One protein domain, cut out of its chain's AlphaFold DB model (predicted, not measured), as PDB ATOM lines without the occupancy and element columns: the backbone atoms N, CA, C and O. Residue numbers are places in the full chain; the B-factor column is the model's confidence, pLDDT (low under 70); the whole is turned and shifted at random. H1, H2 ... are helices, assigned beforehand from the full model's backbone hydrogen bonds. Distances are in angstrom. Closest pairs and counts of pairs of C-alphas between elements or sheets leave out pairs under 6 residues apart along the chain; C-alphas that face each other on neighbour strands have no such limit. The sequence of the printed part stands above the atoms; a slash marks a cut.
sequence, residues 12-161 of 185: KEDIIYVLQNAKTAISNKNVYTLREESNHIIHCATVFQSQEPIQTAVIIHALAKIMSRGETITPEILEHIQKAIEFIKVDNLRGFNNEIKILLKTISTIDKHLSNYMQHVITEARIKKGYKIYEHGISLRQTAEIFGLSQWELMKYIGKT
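What this domain is: This is residues 12 to 161 of the 185 residues of an uncharacterized protein of Candidatus Woesearchaeota archaeon CG10_big_fil_rev_8_21_14_0_10_34_8 (UniProt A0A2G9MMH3). Five helices, H1 to H5, make an up-and-down bundle, from which the long helix H6 leads away like an arm to a small head where H7 and H8 pack on its far part. H6 crosses H2 and H3 on its way, and the arm with its head makes much of the length. The printed part has 150 residues with eight named helices, H1 to H8 in order, no named strand, and the class all helix. It is compact, with a radius of gyration of the C-alphas of 16.6 A, and spans 50 by 35 by 23 A.

Where its parts are: H1, residues 12 to 27, begins at C-alpha 12 (-11.319, 41.811, 23.336) and is 22.8 A long from first to last C-alpha. H2 is residues 31 to 48, 26.0 A, and H3 residues 51 to 68, 25.8 A. H4 is residues 75 to 89, 21.5 A, and H5 residues 93 to 108, 21.8 A. H6, residues 114 to 135, is the longest at 32.0 A and begins at C-alpha 114 (-31.757, 47.189, 13.573). H7 is residues 140 to 147, 10.8 A. H8, residues 151 to 158, 10.3 A, ends at C-alpha 158 (-23.279, 68.605, 27.872).

How they stand to each other: H1 to H5 form a bundle, up and down, each helix running against the one before it. H1 and H2, a helical hairpin, touch at Ala 22 and Leu 34, their closest C-alphas, 5.7 A apart. H2 and H3, also a hairpin, touch at Ala 45 and Pro 53, closest C-alphas 4.9 A apart, at a shallow tilt of 20 degrees. H4 and H5 form a third hairpin, with closest C-alphas Ala 84 and Phe 96 at 4.8 A. H4 touches H1, with closest C-alphas Ile 85 and Ile 16 at 5.7 A, and H5 touches H3, with Leu 104 and Ile 59 at 6.6 A. H6 touches H2 at a steep tilt of 46 degrees, with closest C-alphas Ala 125 and Thr 46 at 3.8 A. It touches H3 with residues 114 to 122 alone, closest C-alphas Met 118 and Val 58 at 5.9 A. H7 touches H6 through Thr 143 and Gly 130, closest C-alphas 5.7 A apart. H8 is about perpendicular to H6, at 75 degrees, and touches it with closest C-alphas Leu 154 and Ile 127 at 5.8 A. H7 and H8 are apart from H1 to H5. In H1 to H8 every O i to N i+4 pair is within hydrogen-bond range.

The domain as a whole: The two C-alphas farthest apart, those of Pro 75 and Gly 137, are 50.4 A apart. The printed part has no cut, and no link is long. The mean pLDDT of the printed part is 87.9, and residue 49 alone is under 70.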
ATOM      1  N   LYS A  12     -11.064  43.178  23.808       85.62
ATOM      2  CA  LYS A  12     -11.319  41.811  23.336       85.62
ATOM      3  C   LYS A  12     -11.919  40.932  24.432       85.62
ATOM      4  O   LYS A  12     -12.831  40.161  24.152       85.62
ATOM      5  N   GLU A  13     -11.422  41.051  25.658       87.81
ATOM      6  CA  GLU A  13     -11.943  40.348  26.830       87.81
ATOM      7  C   GLU A  13     -13.381  40.776  27.118       87.81
ATOM      8  O   GLU A  13     -14.219  39.901  27.316       87.81
ATOM      9  N   ASP A  14     -13.696  42.073  27.015       88.19
ATOM     10  CA  ASP A  14     -15.066  42.579  27.189       88.19
ATOM     11  C   ASP A  14     -16.019  42.004  26.136       88.19
ATOM     12  O   ASP A  14     -17.105  41.519  26.457       88.19
ATOM     13  N   ILE A  15     -15.607  41.991  24.863       90.44
ATOM     14  CA  ILE A  15     -16.400  41.397  23.776       90.44
ATOM     15  C   ILE A  15     -16.632  39.904  24.041       90.44
ATOM     16  O   ILE A  15     -17.753  39.415  23.887       90.44
ATOM     17  N   ILE A  16     -15.592  39.171  24.445       92.12
ATOM     18  CA  ILE A  16     -15.690  37.742  24.765       92.12
ATOM     19  C   ILE A  16     -16.648  37.518  25.934       92.12
ATOM     20  O   ILE A  16     -17.520  36.652  25.837       92.12
ATOM     21  N   TYR A  17     -16.484  38.279  27.014       92.31
ATOM     22  CA  TYR A  17     -17.295  38.202  28.223       92.31
ATOM     23  C   TYR A  17     -18.776  38.420  27.897       92.31
ATOM     24  O   TYR A  17     -19.613  37.561  28.177       92.31
ATOM     25  N   VAL A  18     -19.083  39.500  27.180       92.12
ATOM     26  CA  VAL A  18     -20.448  39.859  26.780       92.12
ATOM     27  C   VAL A  18     -21.072  38.788  25.890       92.12
ATOM     28  O   VAL A  18     -22.220  38.395  26.103       92.12
ATOM     29  N   LEU A  19     -20.337  38.264  24.904       93.00
ATOM     30  CA  LEU A  19     -20.847  37.210  24.021       93.00
ATOM     31  C   LEU A  19     -21.086  35.885  24.773       93.00
ATOM     32  O   LEU A  19     -22.070  35.190  24.500       93.00
ATOM     33  N   GLN A  20     -20.229  35.534  25.738       93.69
ATOM     34  CA  GLN A  20     -20.405  34.346  26.584       93.69
ATOM     35  C   GLN A  20     -21.621  34.476  27.507       93.69
ATOM     36  O   GLN A  20     -22.442  33.550  27.597       93.69
ATOM     37  N   ASN A  21     -21.783  35.634  28.144       93.31
ATOM     38  CA  ASN A  21     -22.939  35.913  28.987       93.31
ATOM     39  C   ASN A  21     -24.223  35.952  28.166       93.31
ATOM     40  O   ASN A  21     -25.225  35.364  28.577       93.31
ATOM     41  N   ALA A  22     -24.184  36.533  26.966       92.44
ATOM     42  CA  ALA A  22     -25.313  36.532  26.050       92.44
ATOM     43  C   ALA A  22     -25.750  35.108  25.684       92.44
ATOM     44  O   ALA A  22     -26.927  34.778  25.807       92.44
ATOM     45  N   LYS A  23     -24.818  34.224  25.314       93.31
ATOM     46  CA  LYS A  23     -25.120  32.811  25.026       93.31
ATOM     47  C   LYS A  23     -25.806  32.116  26.211       93.31
ATOM     48  O   LYS A  23     -26.799  31.402  26.031       93.31
ATOM     49  N   THR A  24     -25.296  32.342  27.419       92.56
ATOM     50  CA  THR A  24     -25.845  31.766  28.659       92.56
ATOM     51  C   THR A  24     -27.249  32.300  28.943       92.56
ATOM     52  O   THR A  24     -28.174  31.537  29.220       92.56
ATOM     53  N   ALA A  25     -27.444  33.607  28.805       91.56
ATOM     54  CA  ALA A  25     -28.725  34.266  29.012       91.56
ATOM     55  C   ALA A  25     -29.778  33.858  27.970       91.56
ATOM     56  O   ALA A  25     -30.927  33.633  28.342       91.56
ATOM     57  N   ILE A  26     -29.403  33.671  26.699       90.81
ATOM     58  CA  ILE A  26     -30.307  33.145  25.664       90.81
ATOM     59  C   ILE A  26     -30.768  31.732  26.029       90.81
ATOM     60  O   ILE A  26     -31.966  31.449  25.998       90.81
ATOM     61  N   SER A  27     -29.833  30.871  26.443       87.31
ATOM     62  CA  SER A  27     -30.126  29.488  26.846       87.31
ATOM     63  C   SER A  27     -31.086  29.433  28.041       87.31
ATOM     64  O   SER A  27     -32.018  28.633  28.060       87.31
ATOM     65  N   ASN A  28     -30.916  30.350  28.997       90.38
ATOM     66  CA  ASN A  28     -31.749  30.460  30.197       90.38
ATOM     67  C   ASN A  28     -32.997  31.340  30.009       90.38
ATOM     68  O   ASN A  28     -33.709  31.605  30.977       90.38
ATOM     69  N   LYS A  29     -33.257  31.841  28.793       87.56
ATOM     70  CA  LYS A  29     -34.315  32.824  28.487       87.56
ATOM     71  C   LYS A  29     -34.292  34.073  29.389       87.56
ATOM     72  O   LYS A  29     -35.320  34.708  29.619       87.56
ATOM     73  N   ASN A  30     -33.116  34.458  29.878       90.12
ATOM     74  CA  ASN A  30     -32.933  35.590  30.775       90.12
ATOM     75  C   ASN A  30     -32.741  36.896  29.987       90.12
ATOM     76  O   ASN A  30     -31.626  37.334  29.700       90.12
ATOM     77  N   VAL A  31     -33.862  37.531  29.649       89.00
ATOM     78  CA  VAL A  31     -33.898  38.806  28.912       89.00
ATOM     79  C   VAL A  31     -33.241  39.948  29.691       89.00
ATOM     80  O   VAL A  31     -32.639  40.833  29.084       89.00
ATOM     81  N   TYR A  32     -33.355  39.939  31.022       88.75
ATOM     82  CA  TYR A  32     -32.795  40.988  31.873       88.75
ATOM     83  C   TYR A  32     -31.271  41.024  31.759       88.75
ATOM     84  O   TYR A  32     -30.717  42.062  31.409       88.75
ATOM     85  N   THR A  33     -30.610  39.874  31.921       88.12
ATOM     86  CA  THR A  33     -29.155  39.773  31.745       88.12
ATOM     87  C   THR A  33     -28.729  40.213  30.348       88.12
ATOM     88  O   THR A  33     -27.782  40.976  30.225       88.12
ATOM     89  N   LEU A  34     -29.458  39.836  29.291       87.75
ATOM     90  CA  LEU A  34     -29.107  40.271  27.934       87.75
ATOM     91  C   LEU A  34     -29.147  41.799  27.760       87.75
ATOM     92  O   LEU A  34     -28.340  42.361  27.023       87.75
ATOM     93  N   ARG A  35     -30.084  42.479  28.431       86.50
ATOM     94  CA  ARG A  35     -30.163  43.947  28.421       86.50
ATOM     95  C   ARG A  35     -29.020  44.587  29.200       86.50
ATOM     96  O   ARG A  35     -28.466  45.570  28.722       86.50
ATOM     97  N   GLU A  36     -28.663  44.033  30.352       88.56
ATOM     98  CA  GLU A  36     -27.533  44.528  31.146       88.56
ATOM     99  C   GLU A  36     -26.215  44.391  30.376       88.56
ATOM    100  O   GLU A  36     -25.481  45.367  30.233       88.56
ATOM    101  N   GLU A  37     -25.971  43.229  29.765       87.25
ATOM    102  CA  GLU A  37     -24.790  42.994  28.924       87.25
ATOM    103  C   GLU A  37     -24.761  43.923  27.706       87.25
ATOM    104  O   GLU A  37     -23.718  44.479  27.362       87.25
ATOM    105  N   SER A  38     -25.923  44.160  27.083       85.19
ATOM    106  CA  SER A  38     -26.059  45.156  26.018       85.19
ATOM    107  C   SER A  38     -25.647  46.548  26.504       85.19
ATOM    108  O   SER A  38     -24.898  47.227  25.809       85.19
ATOM    109  N   ASN A  39     -26.122  46.988  27.670       84.25
ATOM    110  CA  ASN A  39     -25.801  48.306  28.220       84.25
ATOM    111  C   ASN A  39     -24.307  48.444  28.533       84.25
ATOM    112  O   ASN A  39     -23.709  49.481  28.232       84.25
ATOM    113  N   HIS A  40     -23.702  47.390  29.079       85.94
ATOM    114  CA  HIS A  40     -22.275  47.339  29.371       85.94
ATOM    115  C   HIS A  40     -21.432  47.519  28.099       85.94
ATOM    116  O   HIS A  40     -20.617  48.443  28.017       85.94
ATOM    117  N   ILE A  41     -21.689  46.728  27.051       85.31
ATOM    118  CA  ILE A  41     -20.906  46.822  25.812       85.31
ATOM    119  C   ILE A  41     -21.193  48.107  25.024       85.31
ATOM    120  O   ILE A  41     -20.291  48.616  24.366       85.31
ATOM    121  N   ILE A  42     -22.402  48.685  25.112       81.56
ATOM    122  CA  ILE A  42     -22.698  50.015  24.545       81.56
ATOM    123  C   ILE A  42     -21.803  51.060  25.192       81.56
ATOM    124  O   ILE A  42     -21.253  51.912  24.495       81.56
ATOM    125  N   HIS A  43     -21.631  51.006  26.515       80.56
ATOM    126  CA  HIS A  43     -20.749  51.935  27.205       80.56
ATOM    127  C   HIS A  43     -19.314  51.814  26.678       80.56
ATOM    128  O   HIS A  43     -18.770  52.815  26.207       80.56
ATOM    129  N   CYS A  44     -18.759  50.604  26.584       76.94
ATOM    130  CA  CYS A  44     -17.417  50.418  26.023       76.94
ATOM    131  C   CYS A  44     -17.333  50.829  24.537       76.94
ATOM    132  O   CYS A  44     -16.412  51.541  24.131       76.94
ATOM    133  N   ALA A  45     -18.339  50.495  23.724       78.69
ATOM    134  CA  ALA A  45     -18.439  50.915  22.325       78.69
ATOM    135  C   ALA A  45     -18.434  52.445  22.179       78.69
ATOM    136  O   ALA A  45     -17.776  52.992  21.291       78.69
ATOM    137  N   THR A  46     -19.129  53.146  23.081       76.00
ATOM    138  CA  THR A  46     -19.198  54.610  23.073       76.00
ATOM    139  C   THR A  46     -17.889  55.286  23.472       76.00
ATOM    140  O   THR A  46     -17.620  56.393  23.007       76.00
ATOM    141  N   VAL A  47     -17.061  54.621  24.280       75.44
ATOM    142  CA  VAL A  47     -15.739  55.118  24.680       75.44
ATOM    143  C   VAL A  47     -14.724  54.922  23.553       75.44
ATOM    144  O   VAL A  47     -14.043  55.871  23.166       75.44
ATOM    145  N   PHE A  48     -14.645  53.726  22.966       70.38
ATOM    146  CA  PHE A  48     -13.561  53.396  22.035       70.38
ATOM    147  C   PHE A  48     -13.874  53.703  20.559       70.38
ATOM    148  O   PHE A  48     -12.957  54.054  19.813       70.38
ATOM    149  N   GLN A  49     -15.144  53.682  20.132       68.69
ATOM    150  CA  GLN A  49     -15.582  53.804  18.722       68.69
ATOM    151  C   GLN A  49     -14.931  52.808  17.744       68.69
ATOM    152  O   GLN A  49     -14.903  53.066  16.540       68.69
ATOM    153  N   SER A  50     -14.397  51.680  18.218       78.12
ATOM    154  CA  SER A  50     -13.984  50.632  17.284       78.12
ATOM    155  C   SER A  50     -15.218  49.898  16.752       78.12
ATOM    156  O   SER A  50     -16.306  49.942  17.337       78.12
ATOM    157  N   GLN A  51     -15.065  49.268  15.592       82.12
ATOM    158  CA  GLN A  51     -16.173  48.643  14.886       82.12
ATOM    159  C   GLN A  51     -16.738  47.442  15.662       82.12
ATOM    160  O   GLN A  51     -17.949  47.233  15.678       82.12
ATOM    161  N   GLU A  52     -15.875  46.684  16.335       86.94
ATOM    162  CA  GLU A  52     -16.195  45.392  16.937       86.94
ATOM    163  C   GLU A  52     -17.178  45.513  18.117       86.94
ATOM    164  O   GLU A  52     -18.259  44.929  18.025       86.94
ATOM    165  N   PRO A  53     -16.933  46.320  19.172       86.88
ATOM    166  CA  PRO A  53     -17.886  46.469  20.267       86.88
ATOM    167  C   PRO A  53     -19.172  47.171  19.839       86.88
ATOM    168  O   PRO A  53     -20.220  46.868  20.399       86.88
ATOM    169  N   ILE A  54     -19.140  48.071  18.844       86.12
ATOM    170  CA  ILE A  54     -20.374  48.660  18.294       86.12
ATOM    171  C   ILE A  54     -21.244  47.557  17.692       86.12
ATOM    172  O   ILE A  54     -22.437  47.471  17.983       86.12
ATOM    173  N   GLN A  55     -20.661  46.695  16.860       88.06
ATOM    174  CA  GLN A  55     -21.404  45.606  16.242       88.06
ATOM    175  C   GLN A  55     -21.892  44.589  17.279       88.06
ATOM    176  O   GLN A  55     -23.045  44.162  17.209       88.06
ATOM    177  N   THR A  56     -21.064  44.256  18.272       91.00
ATOM    178  CA  THR A  56     -21.460  43.404  19.400       91.00
ATOM    179  C   THR A  56     -22.630  44.019  20.166       91.00
ATOM    180  O   THR A  56     -23.638  43.345  20.362       91.00
ATOM    181  N   ALA A  57     -22.560  45.303  20.520       89.50
ATOM    182  CA  ALA A  57     -23.636  46.030  21.193       89.50
ATOM    183  C   ALA A  57     -24.961  45.962  20.434       89.50
ATOM    184  O   ALA A  57     -26.005  45.663  21.015       89.50
ATOM    185  N   VAL A  58     -24.913  46.190  19.122       88.25
ATOM    186  CA  VAL A  58     -26.086  46.129  18.247       88.25
ATOM    187  C   VAL A  58     -26.694  44.729  18.222       88.25
ATOM    188  O   VAL A  58     -27.914  44.598  18.332       88.25
ATOM    189  N   ILE A  59     -25.866  43.687  18.119       91.75
ATOM    190  CA  ILE A  59     -26.330  42.298  18.121       91.75
ATOM    191  C   ILE A  59     -26.979  41.949  19.460       91.75
ATOM    192  O   ILE A  59     -28.124  41.500  19.470       91.75
ATOM    193  N   ILE A  60     -26.297  42.183  20.585       92.56
ATOM    194  CA  ILE A  60     -26.824  41.823  21.908       92.56
ATOM    195  C   ILE A  60     -28.126  42.576  22.197       92.56
ATOM    196  O   ILE A  60     -29.102  41.964  22.636       92.56
ATOM    197  N   HIS A  61     -28.195  43.867  21.866       89.44
ATOM    198  CA  HIS A  61     -29.423  44.643  22.012       89.44
ATOM    199  C   HIS A  61     -30.584  44.051  21.207       89.44
ATOM    200  O   HIS A  61     -31.698  43.887  21.715       89.44
ATOM    201  N   ALA A  62     -30.334  43.734  19.938       88.81
ATOM    202  CA  ALA A  62     -31.360  43.211  19.055       88.81
ATOM    203  C   ALA A  62     -31.872  41.851  19.532       88.81
ATOM    204  O   ALA A  62     -33.083  41.636  19.580       88.81
ATOM    205  N   LEU A  63     -30.974  40.970  19.977       90.62
ATOM    206  CA  LEU A  63     -31.343  39.690  20.578       90.62
ATOM    207  C   LEU A  63     -32.183  39.891  21.846       90.62
ATOM    208  O   LEU A  63     -33.201  39.221  22.016       90.62
ATOM    209  N   ALA A  64     -31.840  40.872  22.685       90.69
ATOM    210  CA  ALA A  64     -32.589  41.161  23.906       90.69
ATOM    211  C   ALA A  64     -34.012  41.608  23.569       90.69
ATOM    212  O   ALA A  64     -34.981  41.207  24.218       90.69
ATOM    213  N   LYS A  65     -34.151  42.423  22.521       88.06
ATOM    214  CA  LYS A  65     -35.433  42.927  22.030       88.06
ATOM    215  C   LYS A  65     -36.282  41.832  21.382       88.06
ATOM    216  O   LYS A  65     -37.477  41.783  21.660       88.06
ATOM    217  N   ILE A  66     -35.681  40.945  20.590       88.38
ATOM    218  CA  ILE A  66     -36.347  39.768  20.005       88.38
ATOM    219  C   ILE A  66     -36.878  38.866  21.127       88.38
ATOM    220  O   ILE A  66     -38.074  38.587  21.179       88.38
ATOM    221  N   MET A  67     -36.038  38.514  22.107       89.50
ATOM    222  CA  MET A  67     -36.482  37.704  23.248       89.50
ATOM    223  C   MET A  67     -37.554  38.403  24.091       89.50
ATOM    224  O   MET A  67     -38.464  37.749  24.594       89.50
ATOM    225  N   SER A  68     -37.490  39.734  24.228       87.44
ATOM    226  CA  SER A  68     -38.515  40.513  24.942       87.44
ATOM    227  C   SER A  68     -39.903  40.401  24.301       87.44
ATOM    228  O   SER A  68     -40.899  40.599  24.989       87.44
ATOM    229  N   ARG A  69     -39.979  40.104  22.996       87.00
ATOM    230  CA  ARG A  69     -41.237  39.884  22.265       87.00
ATOM    231  C   ARG A  69     -41.758  38.448  22.391       87.00
ATOM    232  O   ARG A  69     -42.813  38.143  21.851       87.00
ATOM    233  N   GLY A  70     -41.035  37.571  23.094       81.88
ATOM    234  CA  GLY A  70     -41.358  36.147  23.201       81.88
ATOM    235  C   GLY A  70     -40.935  35.322  21.983       81.88
ATOM    236  O   GLY A  70     -41.263  34.139  21.904       81.88
ATOM    237  N   GLU A  71     -40.200  35.918  21.041       82.88
ATOM    238  CA  GLU A  71     -39.664  35.211  19.882       82.88
ATOM    239  C   GLU A  71     -38.492  34.315  20.299       82.88
ATOM    240  O   GLU A  71     -37.664  34.672  21.143       82.88
ATOM    241  N   THR A  72     -38.427  33.117  19.714       80.81
ATOM    242  CA  THR A  72     -37.378  32.147  20.042       80.81
ATOM    243  C   THR A  72     -36.154  32.399  19.174       80.81
ATOM    244  O   THR A  72     -36.248  32.425  17.950       80.81
ATOM    245  N   ILE A  73     -34.995  32.552  19.813       86.38
ATOM    246  CA  ILE A  73     -33.715  32.642  19.112       86.38
ATOM    247  C   ILE A  73     -33.377  31.274  18.517       86.38
ATOM    248  O   ILE A  73     -33.442  30.252  19.202       86.38
ATOM    249  N   THR A  74     -33.020  31.259  17.235       87.06
ATOM    250  CA  THR A  74     -32.671  30.029  16.527       87.06
ATOM    251  C   THR A  74     -31.323  29.478  17.013       87.06
ATOM    252  O   THR A  74     -30.423  30.254  17.349       87.06
ATOM    253  N   PRO A  75     -31.126  28.145  17.020       89.00
ATOM    254  CA  PRO A  75     -29.833  27.540  17.355       89.00
ATOM    255  C   PRO A  75     -28.677  28.043  16.477       89.00
ATOM    256  O   PRO A  75     -27.552  28.167  16.951       89.00
ATOM    257  N   GLU A  76     -28.971  28.401  15.225       91.00
ATOM    258  CA  GLU A  76     -28.021  28.997  14.278       91.00
ATOM    259  C   GLU A  76     -27.385  30.287  14.829       91.00
ATOM    260  O   GLU A  76     -26.171  30.463  14.759       91.00
ATOM    261  N   ILE A  77     -28.171  31.162  15.470       91.19
ATOM    262  CA  ILE A  77     -27.650  32.389  16.096       91.19
ATOM    263  C   ILE A  77     -26.646  32.048  17.205       91.19
ATOM    264  O   ILE A  77     -25.604  32.694  17.316       91.19
ATOM    265  N   LEU A  78     -26.926  31.021  18.014       91.94
ATOM    266  CA  LEU A  78     -26.016  30.585  19.078       91.94
ATOM    267  C   LEU A  78     -24.709  30.010  18.524       91.94
ATOM    268  O   LEU A  78     -23.647  30.251  19.101       91.94
ATOM    269  N   GLU A  79     -24.774  29.283  17.409       94.31
ATOM    270  CA  GLU A  79     -23.594  28.750  16.728       94.31
ATOM    271  C   GLU A  79     -22.705  29.876  16.185       94.31
ATOM    272  O   GLU A  79     -21.494  29.872  16.409       94.31
ATOM    273  N   HIS A  80     -23.294  30.888  15.545       95.19
ATOM    274  CA  HIS A  80     -22.541  32.042  15.051       95.19
ATOM    275  C   HIS A  80     -21.932  32.882  16.181       95.19
ATOM    276  O   HIS A  80     -20.792  33.331  16.065       95.19
ATOM    277  N   ILE A  81     -22.635  33.051  17.309       94.50
ATOM    278  CA  ILE A  81     -22.067  33.690  18.510       94.50
ATOM    279  C   ILE A  81     -20.854  32.897  19.012       94.50
ATOM    280  O   ILE A  81     -19.820  33.485  19.329       94.50
ATOM    281  N   GLN A  82     -20.952  31.567  19.053       95.75
ATOM    282  CA  GLN A  82     -19.852  30.706  19.480       95.75
ATOM    283  C   GLN A  82     -18.633  30.831  18.551       95.75
ATOM    284  O   GLN A  82     -17.521  31.036  19.039       95.75
ATOM    285  N   LYS A  83     -18.835  30.794  17.229       96.12
ATOM    286  CA  LYS A  83     -17.757  30.998  16.244       96.12
ATOM    287  C   LYS A  83     -17.122  32.381  16.366       96.12
ATOM    288  O   LYS A  83     -15.900  32.502  16.307       96.12
ATOM    289  N   ALA A  84     -17.920  33.426  16.596       95.38
ATOM    290  CA  ALA A  84     -17.401  34.771  16.830       95.38
ATOM    291  C   ALA A  84     -16.482  34.818  18.068       95.38
ATOM    292  O   ALA A  84     -15.389  35.382  17.993       95.38
ATOM    293  N   ILE A  85     -16.874  34.171  19.175       94.62
ATOM    294  CA  ILE A  85     -16.038  34.042  20.384       94.62
ATOM    295  C   ILE A  85     -14.722  33.309  20.075       94.62
ATOM    296  O   ILE A  85     -13.665  33.688  20.573       94.62
ATOM    297  N   GLU A  86     -14.764  32.249  19.274       96.12
ATOM    298  CA  GLU A  86     -13.563  31.493  18.904       96.12
ATOM    299  C   GLU A  86     -12.611  32.325  18.043       96.12
ATOM    300  O   GLU A  86     -11.415  32.371  18.327       96.12
ATOM    301  N   PHE A  87     -13.133  33.052  17.052       95.75
ATOM    302  CA  PHE A  87     -12.318  33.902  16.190       95.75
ATOM    303  C   PHE A  87     -11.669  35.070  16.929       95.75
ATOM    304  O   PHE A  87     -10.499  35.357  16.677       95.75
ATOM    305  N   ILE A  88     -12.385  35.725  17.850       91.94
ATOM    306  CA  ILE A  88     -11.817  36.839  18.620       91.94
ATOM    307  C   ILE A  88     -10.733  36.351  19.600       91.94
ATOM    308  O   ILE A  88      -9.750  37.053  19.805       91.94
ATOM    309  N   LYS A  89     -10.850  35.125  20.141       92.38
ATOM    310  CA  LYS A  89      -9.833  34.513  21.022       92.38
ATOM    311  C   LYS A  89      -8.505  34.236  20.319       92.38
ATOM    312  O   LYS A  89      -7.464  34.279  20.965       92.38
ATOM    313  N   VAL A  90      -8.542  33.923  19.024       94.56
ATOM    314  CA  VAL A  90      -7.344  33.658  18.206       94.56
ATOM    315  C   VAL A  90      -6.919  34.874  17.375       94.56
ATOM    316  O   VAL A  90      -6.192  34.726  16.396       94.56
ATOM    317  N   ASP A  91      -7.399  36.073  17.725       90.81
ATOM    318  CA  ASP A  91      -7.111  37.336  17.033       90.81
ATOM    319  C   ASP A  91      -7.468  37.367  15.535       90.81
ATOM    320  O   ASP A  91      -7.011  38.220  14.769       90.81
ATOM    321  N   ASN A  92      -8.373  36.489  15.102       92.88
ATOM    322  CA  ASN A  92      -8.877  36.465  13.737       92.88
ATOM    323  C   ASN A  92     -10.057  37.436  13.565       92.88
ATOM    324  O   ASN A  92     -11.217  37.034  13.429       92.88
ATOM    325  N   LEU A  93      -9.752  38.736  13.507       90.31
ATOM    326  CA  LEU A  93     -10.755  39.795  13.319       90.31
ATOM    327  C   LEU A  93     -11.554  39.640  12.018       90.31
ATOM    328  O   LEU A  93     -12.728  39.996  11.957       90.31
ATOM    329  N   ARG A  94     -10.947  39.084  10.962       92.81
ATOM    330  CA  ARG A  94     -11.643  38.848   9.692       92.81
ATOM    331  C   ARG A  94     -12.726  37.778   9.838       92.81
ATOM    332  O   ARG A  94     -13.828  37.971   9.329       92.81
ATOM    333  N   GLY A  95     -12.412  36.681  10.528       93.62
ATOM    334  CA  GLY A  95     -13.367  35.625  10.864       93.62
ATOM    335  C   GLY A  95     -14.495  36.158  11.741       93.62
ATOM    336  O   GLY A  95     -15.661  36.032  11.380       93.62
ATOM    337  N   PHE A  96     -14.141  36.872  12.813       94.19
ATOM    338  CA  PHE A  96     -15.102  37.540  13.693       94.19
ATOM    339  C   PHE A  96     -16.062  38.449  12.910       94.19
ATOM    340  O   PHE A  96     -17.278  38.284  12.981       94.19
ATOM    341  N   ASN A  97     -15.528  39.349  12.082       90.56
ATOM    342  CA  ASN A  97     -16.329  40.281  11.289       90.56
ATOM    343  C   ASN A  97     -17.264  39.577  10.296       90.56
ATOM    344  O   ASN A  97     -18.343  40.092   9.996       90.56
ATOM    345  N   ASN A  98     -16.874  38.413   9.772       95.25
ATOM    346  CA  ASN A  98     -17.748  37.612   8.921       95.25
ATOM    347  C   ASN A  98     -18.912  37.005   9.714       95.25
ATOM    348  O   ASN A  98     -20.054  37.140   9.278       95.25
ATOM    349  N   GLU A  99     -18.655  36.414  10.883       96.00
ATOM    350  CA  GLU A  99     -19.713  35.862  11.747       96.00
ATOM    351  C   GLU A  99     -20.691  36.951  12.207       96.00
ATOM    352  O   GLU A  99     -21.907  36.783  12.141       96.00
ATOM    353  N   ILE A 100     -20.172  38.122  12.575       93.06
ATOM    354  CA  ILE A 100     -20.974  39.294  12.943       93.06
ATOM    355  C   ILE A 100     -21.857  39.766  11.781       93.06
ATOM    356  O   ILE A 100     -23.027  40.087  11.988       93.06
ATOM    357  N   LYS A 101     -21.345  39.787  10.542       92.00
ATOM    358  CA  LYS A 101     -22.159  40.120   9.359       92.00
ATOM    359  C   LYS A 101     -23.291  39.121   9.144       92.00
ATOM    360  O   LYS A 101     -24.393  39.537   8.786       92.00
ATOM    361  N   ILE A 102     -23.025  37.832   9.349       93.69
ATOM    362  CA  ILE A 102     -24.047  36.788   9.249       93.69
ATOM    363  C   ILE A 102     -25.109  37.011  10.329       93.69
ATOM    364  O   ILE A 102     -26.283  37.126   9.991       93.69
ATOM    365  N   LEU A 103     -24.702  37.211  11.588       93.12
ATOM    366  CA  LEU A 103     -25.607  37.527  12.699       93.12
ATOM    367  C   LEU A 103     -26.481  38.748  12.410       93.12
ATOM    368  O   LEU A 103     -27.698  38.673  12.548       93.12
ATOM    369  N   LEU A 104     -25.890  39.860  11.966       89.69
ATOM    370  CA  LEU A 104     -26.641  41.068  11.620       89.69
ATOM    371  C   LEU A 104     -27.654  40.807  10.504       89.69
ATOM    372  O   LEU A 104     -28.784  41.281  10.591       89.69
ATOM    373  N   LYS A 105     -27.283  40.029   9.480       89.75
ATOM    374  CA  LYS A 105     -28.197  39.660   8.394       89.75
ATOM    375  C   LYS A 105     -29.355  38.811   8.921       89.75
ATOM    376  O   LYS A 105     -30.505  39.151   8.653       89.75
ATOM    377  N   THR A 106     -29.071  37.779   9.711       89.50
ATOM    378  CA  THR A 106     -30.082  36.890  10.300       89.50
ATOM    379  C   THR A 106     -31.000  37.630  11.272       89.50
ATOM    380  O   THR A 106     -32.200  37.402  11.284       89.50
ATOM    381  N   ILE A 107     -30.478  38.574  12.051       88.56
ATOM    382  CA  ILE A 107     -31.284  39.404  12.955       88.56
ATOM    383  C   ILE A 107     -32.112  40.429  12.169       88.56
ATOM    384  O   ILE A 107     -33.252  40.700  12.533       88.56
ATOM    385  N   SER A 108     -31.580  40.995  11.081       85.75
ATOM    386  CA  SER A 108     -32.277  42.019  10.286       85.75
ATOM    387  C   SER A 108     -33.533  41.508   9.579       85.75
ATOM    388  O   SER A 108     -34.440  42.294   9.302       85.75
ATOM    389  N   THR A 109     -33.621  40.201   9.308       84.69
ATOM    390  CA  THR A 109     -34.856  39.591   8.791       84.69
ATOM    391  C   THR A 109     -35.951  39.529   9.861       84.69
ATOM    392  O   THR A 109     -37.130  39.520   9.511       84.69
ATOM    393  N   ILE A 110     -35.570  39.553  11.143       83.19
ATOM    394  CA  ILE A 110     -36.458  39.488  12.310       83.19
ATOM    395  C   ILE A 110     -36.813  40.901  12.813       83.19
ATOM    396  O   ILE A 110     -37.984  41.214  13.026       83.19
ATOM    397  N   ASP A 111     -35.830  41.801  12.961       80.50
ATOM    398  CA  ASP A 111     -36.045  43.189  13.400       80.50
ATOM    399  C   ASP A 111     -35.658  44.221  12.331       80.50
ATOM    400  O   ASP A 111     -34.491  44.576  12.149       80.50
ATOM    401  N   LYS A 112     -36.679  44.809  11.697       78.69
ATOM    402  CA  LYS A 112     -36.527  45.876  10.692       78.69
ATOM    403  C   LYS A 112     -35.905  47.166  11.248       78.69
ATOM    404  O   LYS A 112     -35.444  47.997  10.471       78.69
ATOM    405  N   HIS A 113     -35.877  47.359  12.569       78.38
ATOM    406  CA  HIS A 113     -35.344  48.579  13.193       78.38
ATOM    407  C   HIS A 113     -33.850  48.511  13.544       78.38
ATOM    408  O   HIS A 113     -33.313  49.485  14.075       78.38
ATOM    409  N   LEU A 114     -33.167  47.405  13.233       80.44
ATOM    410  CA  LEU A 114     -31.757  47.189  13.573       80.44
ATOM    411  C   LEU A 114     -30.833  48.305  13.059       80.44
ATOM    412  O   LEU A 114     -29.973  48.790  13.791       80.44
ATOM    413  N   SER A 115     -31.048  48.762  11.819       79.00
ATOM    414  CA  SER A 115     -30.239  49.827  11.209       79.00
ATOM    415  C   SER A 115     -30.347  51.151  11.967       79.00
ATOM    416  O   SER A 115     -29.346  51.837  12.164       79.00
ATOM    417  N   ASN A 116     -31.550  51.504  12.430       82.50
ATOM    418  CA  ASN A 116     -31.766  52.735  13.193       82.50
ATOM    419  C   ASN A 116     -31.050  52.663  14.543       82.50
ATOM    420  O   ASN A 116     -30.474  53.651  14.994       82.50
ATOM    421  N   TYR A 117     -31.054  51.484  15.168       82.12
ATOM    422  CA  TYR A 117     -30.356  51.266  16.427       82.12
ATOM    423  C   TYR A 117     -28.833  51.349  16.266       82.12
ATOM    424  O   TYR A 117     -28.163  52.016  17.048       82.12
ATOM    425  N   MET A 118     -28.281  50.754  15.207       79.94
ATOM    426  CA  MET A 118     -26.857  50.879  14.887       79.94
ATOM    427  C   MET A 118     -26.441  52.342  14.701       79.94
ATOM    428  O   MET A 118     -25.441  52.776  15.270       79.94
ATOM    429  N   GLN A 119     -27.241  53.121  13.967       83.88
ATOM    430  CA  GLN A 119     -26.990  54.551  13.805       83.88
ATOM    431  C   GLN A 119     -27.046  55.293  15.147       83.88
ATOM    432  O   GLN A 119     -26.207  56.156  15.395       83.88
ATOM    433  N   HIS A 120     -27.982  54.932  16.028       85.38
ATOM    434  CA  HIS A 120     -28.086  55.507  17.367       85.38
ATOM    435  C   HIS A 120     -26.821  55.268  18.203       85.38
ATOM    436  O   HIS A 120     -26.269  56.225  18.740       85.38
ATOM    437  N   VAL A 121     -26.318  54.029  18.265       80.44
ATOM    438  CA  VAL A 121     -25.098  53.690  19.027       80.44
ATOM    439  C   VAL A 121     -23.882  54.461  18.498       80.44
ATOM    440  O   VAL A 121     -23.105  55.010  19.280       80.44
ATOM    441  N   ILE A 122     -23.739  54.569  17.172       81.75
ATOM    442  CA  ILE A 122     -22.662  55.351  16.542       81.75
ATOM    443  C   ILE A 122     -22.786  56.837  16.898       81.75
ATOM    444  O   ILE A 122     -21.789  57.477  17.243       81.75
ATOM    445  N   THR A 123     -23.994  57.399  16.827       86.31
ATOM    446  CA  THR A 123     -24.240  58.803  17.174       86.31
ATOM    447  C   THR A 123     -23.945  59.070  18.653       86.31
ATOM    448  O   THR A 123     -23.251  60.038  18.959       86.31
ATOM    449  N   GLU A 124     -24.368  58.201  19.575       86.88
ATOM    450  CA  GLU A 124     -24.035  58.336  21.001       86.88
ATOM    451  C   GLU A 124     -22.526  58.277  21.254       86.88
ATOM    452  O   GLU A 124     -21.992  59.084  22.017       86.88
ATOM    453  N   ALA A 125     -21.817  57.374  20.574       82.44
ATOM    454  CA  ALA A 125     -20.366  57.271  20.671       82.44
ATOM    455  C   ALA A 125     -19.660  58.552  20.195       82.44
ATOM    456  O   ALA A 125     -18.687  59.004  20.807       82.44
ATOM    457  N   ARG A 126     -20.149  59.168  19.112       86.06
ATOM    458  CA  ARG A 126     -19.654  60.466  18.624       86.06
ATOM    459  C   ARG A 126     -19.911  61.574  19.634       86.06
ATOM    460  O   ARG A 126     -18.997  62.340  19.919       86.06
ATOM    461  N   ILE A 127     -21.114  61.628  20.211       89.00
ATOM    462  CA  ILE A 127     -21.485  62.624  21.223       89.00
ATOM    463  C   ILE A 127     -20.568  62.528  22.449       89.00
ATOM    464  O   ILE A 127     -20.045  63.552  22.887       89.00
ATOM    465  N   LYS A 128     -20.312  61.320  22.975       86.50
ATOM    466  CA  LYS A 128     -19.438  61.134  24.147       86.50
ATOM    467  C   LYS A 128     -17.990  61.560  23.886       86.50
ATOM    468  O   LYS A 128     -17.402  62.239  24.725       86.50
ATOM    469  N   LYS A 129     -17.409  61.213  22.730       83.81
ATOM    470  CA  LYS A 129     -16.052  61.679  22.382       83.81
ATOM    471  C   LYS A 129     -16.007  63.180  22.108       83.81
ATOM    472  O   LYS A 129     -15.079  63.839  22.565       83.81
ATOM    473  N   GLY A 130     -17.017  63.722  21.429       85.94
ATOM    474  CA  GLY A 130     -17.163  65.162  21.240       85.94
ATOM    475  C   GLY A 130     -17.171  65.892  22.579       85.94
ATOM    476  O   GLY A 130     -16.388  66.812  22.781       85.94
ATOM    477  N   TYR A 131     -17.960  65.418  23.543       88.06
ATOM    478  CA  TYR A 131     -17.966  65.957  24.902       88.06
ATOM    479  C   TYR A 131     -16.567  65.977  25.537       88.06
ATOM    480  O   TYR A 131     -16.160  67.008  26.061       88.06
ATOM    481  N   LYS A 132     -15.794  64.887  25.430       85.81
ATOM    482  CA  LYS A 132     -14.418  64.831  25.954       85.81
ATOM    483  C   LYS A 132     -13.479  65.837  25.301       85.81
ATOM    484  O   LYS A 132     -12.683  66.469  25.983       85.81
ATOM    485  N   ILE A 133     -13.591  66.028  23.993       85.19
ATOM    486  CA  ILE A 133     -12.802  67.034  23.278       85.19
ATOM    487  C   ILE A 133     -13.213  68.459  23.675       85.19
ATOM    488  O   ILE A 133     -12.353  69.322  23.849       85.19
ATOM    489  N   TYR A 134     -14.508  68.692  23.884       89.19
ATOM    490  CA  TYR A 134     -15.022  69.952  24.412       89.19
ATOM    491  C   TYR A 134     -14.509  70.240  25.836       89.19
ATOM    492  O   TYR A 134     -14.098  71.367  26.103       89.19
ATOM    493  N   GLU A 135     -14.448  69.237  26.727       85.88
ATOM    494  CA  GLU A 135     -13.842  69.374  28.070       85.88
ATOM    495  C   GLU A 135     -12.374  69.830  28.007       85.88
ATOM    496  O   GLU A 135     -11.903  70.517  28.905       85.88
ATOM    497  N   HIS A 136     -11.652  69.525  26.926       86.56
ATOM    498  CA  HIS A 136     -10.277  69.989  26.711       86.56
ATOM    499  C   HIS A 136     -10.174  71.421  26.147       86.56
ATOM    500  O   HIS A 136      -9.095  71.844  25.730       86.56
ATOM    501  N   GLY A 137     -11.273  72.181  26.135       85.69
ATOM    502  CA  GLY A 137     -11.285  73.598  25.766       85.69
ATOM    503  C   GLY A 137     -11.470  73.873  24.273       85.69
ATOM    504  O   GLY A 137     -11.371  75.026  23.850       85.69
ATOM    505  N   ILE A 138     -11.765  72.853  23.458       90.62
ATOM    506  CA  ILE A 138     -12.138  73.069  22.054       90.62
ATOM    507  C   ILE A 138     -13.556  73.636  21.994       90.62
ATOM    508  O   ILE A 138     -14.464  73.173  22.686       90.62
ATOM    509  N   SER A 139     -13.778  74.634  21.136       93.12
ATOM    510  CA  SER A 139     -15.099  75.254  21.014       93.12
ATOM    511  C   SER A 139     -16.183  74.236  20.622       93.12
ATOM    512  O   SER A 139     -15.938  73.284  19.873       93.12
ATOM    513  N   LEU A 140     -17.418  74.468  21.087       91.19
ATOM    514  CA  LEU A 140     -18.576  73.617  20.783       91.19
ATOM    515  C   LEU A 140     -18.770  73.422  19.269       91.19
ATOM    516  O   LEU A 140     -19.030  72.311  18.813       91.19
ATOM    517  N   ARG A 141     -18.617  74.502  18.490       91.81
ATOM    518  CA  ARG A 141     -18.764  74.484  17.029       91.81
ATOM    519  C   ARG A 141     -17.720  73.593  16.361       91.81
ATOM    520  O   ARG A 141     -18.099  72.731  15.579       91.81
ATOM    521  N   GLN A 142     -16.439  73.793  16.676       86.56
ATOM    522  CA  GLN A 142     -15.349  72.996  16.100       86.56
ATOM    523  C   GLN A 142     -15.487  71.523  16.483       86.56
ATOM    524  O   GLN A 142     -15.341  70.647  15.642       86.56
ATOM    525  N   THR A 143     -15.838  71.248  17.737       89.44
ATOM    526  CA  THR A 143     -16.082  69.883  18.208       89.44
ATOM    527  C   THR A 143     -17.229  69.220  17.441       89.44
ATOM    528  O   THR A 143     -17.086  68.098  16.962       89.44
ATOM    529  N   ALA A 144     -18.363  69.908  17.281       89.75
ATOM    530  CA  ALA A 144     -19.502  69.388  16.527       89.75
ATOM    531  C   ALA A 144     -19.133  69.097  15.060       89.75
ATOM    532  O   ALA A 144     -19.500  68.050  14.531       89.75
ATOM    533  N   GLU A 145     -18.349  69.978  14.435       89.44
ATOM    534  CA  GLU A 145     -17.847  69.814  13.069       89.44
ATOM    535  C   GLU A 145     -16.918  68.597  12.930       89.44
ATOM    536  O   GLU A 145     -17.143  67.760  12.057       89.44
ATOM    537  N   ILE A 146     -15.949  68.431  13.839       86.06
ATOM    538  CA  ILE A 146     -15.006  67.295  13.852       86.06
ATOM    539  C   ILE A 146     -15.740  65.949  13.915       86.06
ATOM    540  O   ILE A 146     -15.361  64.996  13.238       86.06
ATOM    541  N   PHE A 147     -16.795  65.858  14.728       85.56
ATOM    542  CA  PHE A 147     -17.532  64.610  14.942       85.56
ATOM    543  C   PHE A 147     -18.761  64.451  14.036       85.56
ATOM    544  O   PHE A 147     -19.457  63.436  14.140       85.56
ATOM    545  N   GLY A 148     -19.033  65.413  13.147       87.69
ATOM    546  CA  GLY A 148     -20.204  65.395  12.270       87.69
ATOM    547  C   GLY A 148     -21.526  65.358  13.043       87.69
ATOM    548  O   GLY A 148     -22.428  64.600  12.689       87.69
ATOM    549  N   LEU A 149     -21.607  66.120  14.133       91.75
ATOM    550  CA  LEU A 149     -22.778  66.256  14.999       91.75
ATOM    551  C   LEU A 149     -23.399  67.641  14.828       91.75
ATOM    552  O   LEU A 149     -22.726  68.604  14.461       91.75
ATOM    553  N   SER A 150     -24.672  67.786  15.185       93.31
ATOM    554  CA  SER A 150     -25.222  69.117  15.420       93.31
ATOM    555  C   SER A 150     -24.729  69.678  16.760       93.31
ATOM    556  O   SER A 150     -24.564  68.956  17.749       93.31
ATOM    557  N   GLN A 151     -24.560  71.002  16.835       91.25
ATOM    558  CA  GLN A 151     -24.262  71.672  18.109       91.25
ATOM    559  C   GLN A 151     -25.352  71.402  19.157       91.25
ATOM    560  O   GLN A 151     -25.055  71.333  20.345       91.25
ATOM    561  N   TRP A 152     -26.603  71.205  18.725       92.81
ATOM    562  CA  TRP A 152     -27.723  70.902  19.613       92.81
ATOM    563  C   TRP A 152     -27.613  69.514  20.256       92.81
ATOM    564  O   TRP A 152     -27.833  69.394  21.458       92.81
ATOM    565  N   GLU A 153     -27.241  68.478  19.499       89.94
ATOM    566  CA  GLU A 153     -27.016  67.130  20.045       89.94
ATOM    567  C   GLU A 153     -25.909  67.135  21.098       89.94
ATOM    568  O   GLU A 153     -26.077  66.577  22.186       89.94
ATOM    569  N   LEU A 154     -24.805  67.825  20.799       89.25
ATOM    570  CA  LEU A 154     -23.679  67.952  21.713       89.25
ATOM    571  C   LEU A 154     -24.059  68.764  22.964       89.25
ATOM    572  O   LEU A 154     -23.796  68.330  24.084       89.25
ATOM    573  N   MET A 155     -24.766  69.886  22.800       89.69
ATOM    574  CA  MET A 155     -25.242  70.727  23.904       89.69
ATOM    575  C   MET A 155     -26.258  70.007  24.799       89.69
ATOM    576  O   MET A 155     -26.202  70.121  26.022       89.69
ATOM    577  N   LYS A 156     -27.166  69.217  24.211       90.38
ATOM    578  CA  LYS A 156     -28.127  68.388  24.952       90.38
ATOM    579  C   LYS A 156     -27.418  67.379  25.850       90.38
ATOM    580  O   LYS A 156     -27.914  67.087  26.936       90.38
ATOM    581  N   TYR A 157     -26.299  66.825  25.392       87.69
ATOM    582  CA  TYR A 157     -25.493  65.913  26.194       87.69
ATOM    583  C   TYR A 157     -24.718  66.656  27.284       87.69
ATOM    584  O   TYR A 157     -24.869  66.300  28.451       87.69
ATOM    585  N   ILE A 158     -24.010  67.739  26.929       87.12
ATOM    586  CA  ILE A 158     -23.279  68.605  27.872       87.12
ATOM    587  C   ILE A 158     -24.184  69.057  29.024       87.12
ATOM    588  O   ILE A 158     -23.795  68.971  30.179       87.12
ATOM    589  N   GLY A 159     -25.412  69.497  28.733       85.00
ATOM    590  CA  GLY A 159     -26.349  69.962  29.761       85.00
ATOM    591  C   GLY A 159     -26.855  68.863  30.707       85.00
ATOM    592  O   GLY A 159     -27.335  69.170  31.795       85.00
ATOM    593  N   LYS A 160     -26.766  67.584  30.313       82.38
ATOM    594  CA  LYS A 160     -27.123  66.432  31.160       82.38
ATOM    595  C   LYS A 160     -25.949  65.944  31.999       82.38
ATOM    596  O   LYS A 160     -26.148  65.464  33.114       82.38
ATOM    597  N   THR A 161     -24.739  66.025  31.459       74.44
ATOM    598  CA  THR A 161     -23.513  65.714  32.188       74.44
ATOM    599  C   THR A 161     -23.206  66.865  33.134       74.44
ATOM    600  O   THR A 161     -22.868  67.958  32.694       74.44
TER     601      THR A 161